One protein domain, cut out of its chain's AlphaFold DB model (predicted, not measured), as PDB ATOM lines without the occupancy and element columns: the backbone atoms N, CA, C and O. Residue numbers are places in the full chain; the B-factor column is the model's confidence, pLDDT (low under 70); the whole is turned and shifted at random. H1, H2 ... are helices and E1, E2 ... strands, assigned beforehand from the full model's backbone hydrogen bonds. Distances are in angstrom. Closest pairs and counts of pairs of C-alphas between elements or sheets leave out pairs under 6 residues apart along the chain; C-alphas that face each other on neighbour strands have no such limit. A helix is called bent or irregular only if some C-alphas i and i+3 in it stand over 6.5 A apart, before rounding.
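What this domain is: This is residues 8 to 74 of the 74 residues of an uncharacterized protein of Paenibacillus sp. Soil787 (UniProt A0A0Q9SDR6). This is a drawn-out string of separate parts with no common core: helix H1 at one end, a small two-stranded hairpin of E1 and E2 next along the chain, the short helix H2 near the middle of the length, and the longest helix, H3, at the other end. No helix touches another, and the link of the hairpin, residues 30 to 35, stands free. The printed part has 67 residues, with three named helices and two named strands in the order H1, E1, E2, H2, H3; the sheet is E1 - E2, antiparallel, and the class is mostly helix. The whole is extended, with a radius of gyration of the C-alphas of 19.0 A, and its outline is a rod of 57 by 25 by 20 A.

Where its parts are: H1, residues 8 to 19, begins at C-alpha 8 (156.700, 172.748, 240.701) and is 17.0 A long from first to last C-alpha. Strand E1 is residues 27 to 29, 6.4 A long, and strand E2 is residues 36 to 38, 6.7 A long. H2, residues 45 to 54, begins at C-alpha 45 (134.897, 159.608, 264.550) and is 15.3 A long. It is irregular: C-alphas 51 and 54 are 7.3 A apart. H3, residues 57 to 72, is 23.0 A long and ends at C-alpha 72 (116.285, 160.818, 280.312).

How they stand to each other: H1 touches no helix, and it is apart from E2, H2 and H3. E1 and E2 form a hairpin, antiparallel with 156 degrees between their directions. The C-alphas of Val 27 and Glu 38 face each other at 4.7 A, and those of Ile 29 and Ile 36 at 4.6 A. N 28 and O 37 are within hydrogen-bond range at 2.8 A, and so are N 37 and O 28 at 2.8 A. H2 is apart from E1 and also from H3. H3 is apart from both strands. In H1 and H3 every O i to N i+4 pair is within hydrogen-bond range; in H2, 5 of 6 are.

The domain as a whole: The C-alphas of His 8 and Asp 73 are the two farthest apart, at 58.5 A. The printed part has no cut and ends at Trp 74, the chain's last residue. The link from H2 to H3 is tight, with 2 residues; the other links are short. Residues 8 to 13 of H1 stand free, as do residues 43 to 51, of which 45 to 51 belong to H2, and residues 64 to 74, of which 64 to 72 belong to H3. The mean pLDDT of the printed part is 70.4, and residues 23 to 25, 39 to 60, 71 and 74 are under 70.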
ATOM      1  N   HIS A   8     155.340 173.006 240.242       83.31
ATOM      2  CA  HIS A   8     156.700 172.748 240.701       83.31
ATOM      3  C   HIS A   8     156.814 172.993 242.207       83.31
ATOM      4  O   HIS A   8     157.232 172.094 242.938       83.31
ATOM      5  N   THR A   9     156.343 174.143 242.694       83.44
ATOM      6  CA  THR A   9     156.319 174.427 244.135       83.44
ATOM      7  C   THR A   9     155.425 173.446 244.892       83.44
ATOM      8  O   THR A   9     155.791 172.990 245.973       83.44
ATOM      9  N   LEU A  10     154.296 173.028 244.313       83.56
ATOM     10  CA  LEU A  10     153.422 172.030 244.931       83.56
ATOM     11  C   LEU A  10     154.097 170.653 245.071       83.56
ATOM     12  O   LEU A  10     153.891 169.974 246.077       83.56
ATOM     13  N   ASN A  11     154.915 170.240 244.100       83.94
ATOM     14  CA  ASN A  11     155.672 168.990 244.189       83.94
ATOM     15  C   ASN A  11     156.772 169.054 245.254       83.94
ATOM     16  O   ASN A  11     156.906 168.110 246.027       83.94
ATOM     17  N   LEU A  12     157.490 170.177 245.362       85.94
ATOM     18  CA  LEU A  12     158.491 170.373 246.418       85.94
ATOM     19  C   LEU A  12     157.867 170.316 247.817       85.94
ATOM     20  O   LEU A  12     158.422 169.686 248.716       85.94
ATOM     21  N   ILE A  13     156.687 170.920 247.993       83.50
ATOM     22  CA  ILE A  13     155.944 170.856 249.258       83.50
ATOM     23  C   ILE A  13     155.550 169.408 249.578       83.50
ATOM     24  O   ILE A  13     155.739 168.960 250.704       83.50
ATOM     25  N   LYS A  14     155.061 168.640 248.595       82.69
ATOM     26  CA  LYS A  14     154.733 167.218 248.796       82.69
ATOM     27  C   LYS A  14     155.948 166.381 249.190       82.69
ATOM     28  O   LYS A  14     155.834 165.550 250.084       82.69
ATOM     29  N   GLU A  15     157.097 166.591 248.553       85.25
ATOM     30  CA  GLU A  15     158.333 165.889 248.915       85.25
ATOM     31  C   GLU A  15     158.799 166.246 250.329       85.25
ATOM     32  O   GLU A  15     159.207 165.362 251.082       85.25
ATOM     33  N   ALA A  16     158.716 167.524 250.712       83.81
ATOM     34  CA  ALA A  16     159.059 167.972 252.059       83.81
ATOM     35  C   ALA A  16     158.142 167.340 253.120       83.81
ATOM     36  O   ALA A  16     158.634 166.798 254.106       83.81
ATOM     37  N   LEU A  17     156.829 167.332 252.877       82.56
ATOM     38  CA  LEU A  17     155.842 166.707 253.764       82.56
ATOM     39  C   LEU A  17     156.031 165.188 253.862       82.56
ATOM     40  O   LEU A  17     155.957 164.628 254.952       82.56
ATOM     41  N   SER A  18     156.353 164.522 252.749       80.19
ATOM     42  CA  SER A  18     156.618 163.081 252.732       80.19
ATOM     43  C   SER A  18     157.860 162.706 253.549       80.19
ATOM     44  O   SER A  18     157.851 161.682 254.225       80.19
ATOM     45  N   LYS A  19     158.905 163.549 253.560       82.88
ATOM     46  CA  LYS A  19     160.085 163.355 254.426       82.88
ATOM     47  C   LYS A  19     159.762 163.470 255.918       82.88
ATOM     48  O   LYS A  19     160.501 162.922 256.729       82.88
ATOM     49  N   MET A  20     158.689 164.177 256.266       77.31
ATOM     50  CA  MET A  20     158.197 164.333 257.636       77.31
ATOM     51  C   MET A  20     157.133 163.290 258.019       77.31
ATOM     52  O   MET A  20     156.544 163.405 259.087       77.31
ATOM     53  N   ASP A  21     156.882 162.294 257.160       72.62
ATOM     54  CA  ASP A  21     155.834 161.270 257.318       72.62
ATOM     55  C   ASP A  21     154.393 161.827 257.373       72.62
ATOM     56  O   ASP A  21     153.459 161.191 257.858       72.62
ATOM     57  N   VAL A  22     154.177 163.026 256.820       70.62
ATOM     58  CA  VAL A  22     152.857 163.669 256.774       70.62
ATOM     59  C   VAL A  22     152.122 163.227 255.502       70.62
ATOM     60  O   VAL A  22     152.320 163.782 254.422       70.62
ATOM     61  N   ASN A  23     151.246 162.225 255.623       66.06
ATOM     62  CA  ASN A  23     150.508 161.607 254.505       66.06
ATOM     63  C   ASN A  23     149.050 162.093 254.365       66.06
ATOM     64  O   ASN A  23     148.143 161.324 254.031       66.06
ATOM     65  N   TYR A  24     148.799 163.382 254.599       65.81
ATOM     66  CA  TYR A  24     147.439 163.926 254.638       65.81
ATOM     67  C   TYR A  24     147.018 164.601 253.335       65.81
ATOM     68  O   TYR A  24     147.789 165.270 252.648       65.81
ATOM     69  N   LYS A  25     145.727 164.460 253.006       67.75
ATOM     70  CA  LYS A  25     145.111 165.059 251.809       67.75
ATOM     71  C   LYS A  25     145.075 166.592 251.871       67.75
ATOM     72  O   LYS A  25     144.990 167.239 250.826       67.75
ATOM     73  N   LYS A  26     145.105 167.158 253.081       73.06
ATOM     74  CA  LYS A  26     145.155 168.594 253.362       73.06
ATOM     75  C   LYS A  26     146.028 168.842 254.587       73.06
ATOM     76  O   LYS A  26     145.901 168.135 255.580       73.06
ATOM     77  N   VAL A  27     146.866 169.863 254.498       76.88
ATOM     78  CA  VAL A  27     147.720 170.341 255.586       76.88
ATOM     79  C   VAL A  27     147.648 171.862 255.627       76.88
ATOM     80  O   VAL A  27     147.536 172.503 254.577       76.88
ATOM     81  N   ASN A  28     147.709 172.424 256.826       78.94
ATOM     82  CA  ASN A  28     147.884 173.847 257.065       78.94
ATOM     83  C   ASN A  28     149.341 174.082 257.452       78.94
ATOM     84  O   ASN A  28     149.851 173.465 258.383       78.94
ATOM     85  N   ILE A  29     150.010 174.959 256.711       81.81
ATOM     86  CA  ILE A  29     151.395 175.345 256.978       81.81
ATOM     87  C   ILE A  29     151.360 176.790 257.453       81.81
ATOM     88  O   ILE A  29     150.973 177.677 256.688       81.81
ATOM     89  N   ASP A  30     151.740 177.009 258.705       79.94
ATOM     90  CA  ASP A  30     151.980 178.341 259.236       79.94
ATOM     91  C   ASP A  30     153.359 178.813 258.755       79.94
ATOM     92  O   ASP A  30     154.383 178.188 259.025       79.94
ATOM     93  N   LEU A  31     153.389 179.892 257.972       77.69
ATOM     94  CA  LEU A  31     154.632 180.431 257.415       77.69
ATOM     95  C   LEU A  31     155.384 181.340 258.400       77.69
ATOM     96  O   LEU A  31     156.543 181.657 258.138       77.69
ATOM     97  N   GLU A  32     154.746 181.777 259.489       74.94
ATOM     98  CA  GLU A  32     155.379 182.588 260.533       74.94
ATOM     99  C   GLU A  32     156.074 181.705 261.570       74.94
ATOM    100  O   GLU A  32     157.231 181.963 261.908       74.94
ATOM    101  N   SER A  33     155.405 180.651 262.047       80.06
ATOM    102  CA  SER A  33     155.990 179.725 263.027       80.06
ATOM    103  C   SER A  33     156.731 178.545 262.391       80.06
ATOM    104  O   SER A  33     157.606 177.955 263.022       80.06
ATOM    105  N   GLY A  34     156.416 178.212 261.135       73.81
ATOM    106  CA  GLY A  34     156.907 177.004 260.471       73.81
ATOM    107  C   GLY A  34     156.167 175.732 260.892       73.81
ATOM    108  O   GLY A  34     156.584 174.637 260.507       73.81
ATOM    109  N   ASP A  35     155.087 175.856 261.668       75.88
ATOM    110  CA  ASP A  35     154.318 174.708 262.128       75.88
ATOM    111  C   ASP A  35     153.475 174.121 260.997       75.88
ATOM    112  O   ASP A  35     152.775 174.816 260.254       75.88
ATOM    113  N   ILE A  36     153.509 172.795 260.897       76.56
ATOM    114  CA  ILE A  36     152.666 172.034 259.984       76.56
ATOM    115  C   ILE A  36     151.595 171.366 260.830       76.56
ATOM    116  O   ILE A  36     151.882 170.490 261.643       76.56
ATOM    117  N   THR A  37     150.352 171.795 260.636       75.62
ATOM    118  CA  THR A  37     149.184 171.204 261.283       75.62
ATOM    119  C   THR A  37     148.357 170.450 260.258       75.62
ATOM    120  O   THR A  37     148.114 170.900 259.136       75.62
ATOM    121  N   GLU A  38     147.932 169.255 260.632       70.56
ATOM    122  CA  GLU A  38     146.996 168.472 259.836       70.56
ATOM    123  C   GLU A  38     145.605 169.085 259.987       70.56
ATOM    124  O   GLU A  38     145.233 169.526 261.076       70.56
ATOM    125  N   ASP A  39     144.835 169.161 258.898       62.25
ATOM    126  CA  ASP A  39     143.477 169.705 258.963       62.25
ATOM    127  C   ASP A  39     142.611 168.793 259.860       62.25
ATOM    128  O   ASP A  39     142.346 167.643 259.490       62.25
ATOM    129  N   PRO A  40     142.128 169.269 261.026       54.38
ATOM    130  CA  PRO A  40     141.351 168.446 261.949       54.38
ATOM    131  C   PRO A  40     140.020 167.982 261.342       54.38
ATOM    132  O   PRO A  40     139.409 167.043 261.850       54.38
ATOM    133  N   HIS A  41     139.566 168.572 260.228       52.00
ATOM    134  CA  HIS A  41     138.394 168.089 259.495       52.00
ATOM    135  C   HIS A  41     138.604 166.761 258.752       52.00
ATOM    136  O   HIS A  41     137.641 166.242 258.184       52.00
ATOM    137  N   SER A  42     139.809 166.178 258.761       51.12
ATOM    138  CA  SER A  42     140.004 164.784 258.336       51.12
ATOM    139  C   SER A  42     139.942 163.758 259.465       51.12
ATOM    140  O   SER A  42     139.963 162.570 259.153       51.12
ATOM    141  N   MET A  43     139.834 164.169 260.737       51.81
ATOM    142  CA  MET A  43     139.630 163.210 261.825       51.81
ATOM    143  C   MET A  43     138.216 162.650 261.738       51.81
ATOM    144  O   MET A  43     137.224 163.328 262.018       51.81
ATOM    145  N   ASN A  44     138.116 161.394 261.320       56.47
ATOM    146  CA  ASN A  44     136.857 160.677 261.373       56.47
ATOM    147  C   ASN A  44     136.553 160.303 262.845       56.47
ATOM    148  O   ASN A  44     137.442 160.292 263.697       56.47
ATOM    149  N   ILE A  45     135.296 159.985 263.176       56.50
ATOM    150  CA  ILE A  45     134.897 159.608 264.550       56.50
ATOM    151  C   ILE A  45     135.748 158.449 265.105       56.50
ATOM    152  O   ILE A  45     136.019 158.405 266.302       56.50
ATOM    153  N   GLN A  46     136.213 157.530 264.259       56.75
ATOM    154  CA  GLN A  46     137.113 156.453 264.668       56.75
ATOM    155  C   GLN A  46     138.526 156.942 265.007       56.75
ATOM    156  O   GLN A  46     139.135 156.356 265.895       56.75
ATOM    157  N   ASP A  47     139.028 158.017 264.392       60.44
ATOM    158  CA  ASP A  47     140.317 158.630 264.758       60.44
ATOM    159  C   ASP A  47     140.220 159.317 266.127       60.44
ATOM    160  O   ASP A  47     141.113 159.184 266.964       60.44
ATOM    161  N   LEU A  48     139.080 159.958 266.412       60.47
ATOM    162  CA  LEU A  48     138.769 160.512 267.736       60.47
ATOM    163  C   LEU A  48     138.651 159.408 268.801       60.47
ATOM    164  O   LEU A  48     139.191 159.537 269.898       60.47
ATOM    165  N   LEU A  49     138.005 158.286 268.472       58.06
ATOM    166  CA  LEU A  49     137.937 157.109 269.348       58.06
ATOM    167  C   LEU A  49     139.299 156.409 269.493       58.06
ATOM    168  O   LEU A  49     139.573 155.814 270.534       58.06
ATOM    169  N   ALA A  50     140.166 156.490 268.481       54.78
ATOM    170  CA  ALA A  50     141.519 155.947 268.515       54.78
ATOM    171  C   ALA A  50     142.467 156.795 269.377       54.78
ATOM    172  O   ALA A  50     143.257 156.224 270.126       54.78
ATOM    173  N   LEU A  51     142.350 158.126 269.347       56.62
ATOM    174  CA  LEU A  51     142.952 159.018 270.350       56.62
ATOM    175  C   LEU A  51     142.383 158.728 271.748       56.62
ATOM    176  O   LEU A  51     143.102 158.731 272.745       56.62
ATOM    177  N   GLY A  52     141.103 158.354 271.799       53.47
ATOM    178  CA  GLY A  52     140.423 157.808 272.967       53.47
ATOM    179  C   GLY A  52     140.846 156.391 273.381       53.47
ATOM    180  O   GLY A  52     140.288 155.896 274.354       53.47
ATOM    181  N   LYS A  53     141.840 155.732 272.752       50.50
ATOM    182  CA  LYS A  53     142.372 154.415 273.195       50.50
ATOM    183  C   LYS A  53     142.969 154.413 274.616       50.50
ATOM    184  O   LYS A  53     143.409 153.366 275.079       50.50
ATOM    185  N   GLY A  54     142.970 155.548 275.316       53.38
ATOM    186  CA  GLY A  54     143.194 155.627 276.765       53.38
ATOM    187  C   GLY A  54     141.945 155.378 277.628       53.38
ATOM    188  O   GLY A  54     142.068 155.238 278.841       53.38
ATOM    189  N   ILE A  55     140.745 155.317 277.045       57.34
ATOM    190  CA  ILE A  55     139.504 155.020 277.764       57.34
ATOM    191  C   ILE A  55     139.373 153.501 277.858       57.34
ATOM    192  O   ILE A  55     139.108 152.802 276.879       57.34
ATOM    193  N   SER A  56     139.593 152.982 279.065       61.31
ATOM    194  CA  SER A  56     139.359 151.577 279.371       61.31
ATOM    195  C   SER A  56     137.888 151.209 279.143       61.31
ATOM    196  O   SER A  56     136.997 152.065 279.134       61.31
ATOM    197  N   LYS A  57     137.603 149.914 278.970       63.53
ATOM    198  CA  LYS A  57     136.228 149.428 278.758       63.53
ATOM    199  C   LYS A  57     135.285 149.824 279.896       63.53
ATOM    200  O   LYS A  57     134.093 149.985 279.651       63.53
ATOM    201  N   GLU A  58     135.801 149.979 281.114       67.12
ATOM    202  CA  GLU A  58     135.029 150.465 282.260       67.12
ATOM    203  C   GLU A  58     134.585 151.916 282.050       67.12
ATOM    204  O   GLU A  58     133.410 152.234 282.209       67.12
ATOM    205  N   ARG A  59     135.495 152.774 281.586       67.25
ATOM    206  CA  ARG A  59     135.240 154.207 281.416       67.25
ATOM    207  C   ARG A  59     134.347 154.523 280.216       67.25
ATOM    208  O   ARG A  59     133.556 155.457 280.264       67.25
ATOM    209  N   ALA A  60     134.392 153.692 279.174       66.25
ATOM    210  CA  ALA A  60     133.430 153.756 278.074       66.25
ATOM    211  C   ALA A  60     131.999 153.402 278.527       66.25
ATOM    212  O   ALA A  60     131.036 153.983 278.031       66.25
ATOM    213  N   LYS A  61     131.849 152.463 279.475       74.00
ATOM    214  CA  LYS A  61     130.541 152.106 280.046       74.00
ATOM    215  C   LYS A  61     129.991 153.193 280.964       74.00
ATOM    216  O   LYS A  61     128.791 153.438 280.914       74.00
ATOM    217  N   GLU A  62     130.842 153.837 281.762       74.75
ATOM    218  CA  GLU A  62     130.439 154.992 282.577       74.75
ATOM    219  C   GLU A  62     129.934 156.131 281.695       74.75
ATOM    220  O   GLU A  62     128.812 156.583 281.876       74.75
ATOM    221  N   TRP A  63     130.680 156.500 280.652       77.88
ATOM    222  CA  TRP A  63     130.239 157.542 279.722       77.88
ATOM    223  C   TRP A  63     128.938 157.198 278.997       77.88
ATOM    224  O   TRP A  63     128.092 158.068 278.811       77.88
ATOM    225  N   ALA A  64     128.748 155.940 278.593       75.94
ATOM    226  CA  ALA A  64     127.486 155.514 277.992       75.94
ATOM    227  C   ALA A  64     126.303 155.662 278.968       75.94
ATOM    228  O   ALA A  64     125.225 156.080 278.550       75.94
ATOM    229  N   LYS A  65     126.520 155.371 280.258       80.62
ATOM    230  CA  LYS A  65     125.514 155.529 281.316       80.62
ATOM    231  C   LYS A  65     125.205 157.002 281.588       80.62
ATOM    232  O   LYS A  65     124.035 157.358 281.635       80.62
ATOM    233  N   ASP A  66     126.229 157.850 281.672       77.75
ATOM    234  CA  ASP A  66     126.072 159.294 281.887       77.75
ATOM    235  C   ASP A  66     125.288 159.952 280.739       77.75
ATOM    236  O   ASP A  66     124.436 160.811 280.960       77.75
ATOM    237  N   VAL A  67     125.534 159.519 279.496       79.38
ATOM    238  CA  VAL A  67     124.800 159.998 278.315       79.38
ATOM    239  C   VAL A  67     123.345 159.517 278.315       79.38
ATOM    240  O   VAL A  67     122.456 160.281 277.942       79.38
ATOM    241  N   GLU A  68     123.072 158.273 278.722       74.62
ATOM    242  CA  GLU A  68     121.695 157.771 278.848       74.62
ATOM    243  C   GLU A  68     120.916 158.464 279.972       74.62
ATOM    244  O   GLU A  68     119.744 158.785 279.780       74.62
ATOM    245  N   GLU A  69     121.553 158.728 281.114       78.81
ATOM    246  CA  GLU A  69     120.949 159.472 282.223       78.81
ATOM    247  C   GLU A  69     120.646 160.916 281.806       78.81
ATOM    248  O   GLU A  69     119.501 161.351 281.921       78.81
ATOM    249  N   ALA A  70     121.604 161.611 281.184       73.50
ATOM    250  CA  ALA A  70     121.396 162.963 280.663       73.50
ATOM    251  C   ALA A  70     120.301 163.040 279.581       73.50
ATOM    252  O   ALA A  70     119.634 164.063 279.455       73.50
ATOM    253  N   ARG A  71     120.088 161.967 278.802       68.44
ATOM    254  CA  ARG A  71     119.001 161.890 277.810       68.44
ATOM    255  C   ARG A  71     117.625 161.689 278.446       68.44
ATOM    256  O   ARG A  71     116.638 162.063 277.830       68.44
ATOM    257  N   ASN A  72     117.549 161.045 279.607       71.12
ATOM    258  CA  ASN A  72     116.285 160.818 280.312       71.12
ATOM    259  C   ASN A  72     115.906 161.986 281.240       71.12
ATOM    260  O   ASN A  72     114.735 162.108 281.589       71.12
ATOM    261  N   ASP A  73     116.879 162.818 281.625       70.00
ATOM    262  CA  ASP A  73     116.670 164.049 282.404       70.00
ATOM    263  C   ASP A  73     116.220 165.258 281.551       70.00
ATOM    264  O   ASP A  73     115.803 166.279 282.107       70.00
ATOM    265  N   TRP A  74     116.284 165.156 280.217       53.62
ATOM    266  CA  TRP A  74     115.782 166.150 279.251       53.62
ATOM    267  C   TRP A  74     114.424 165.755 278.670       53.62
ATOM    268  O   TRP A  74     113.584 166.671 278.506       53.62
TER     269      TRP A  74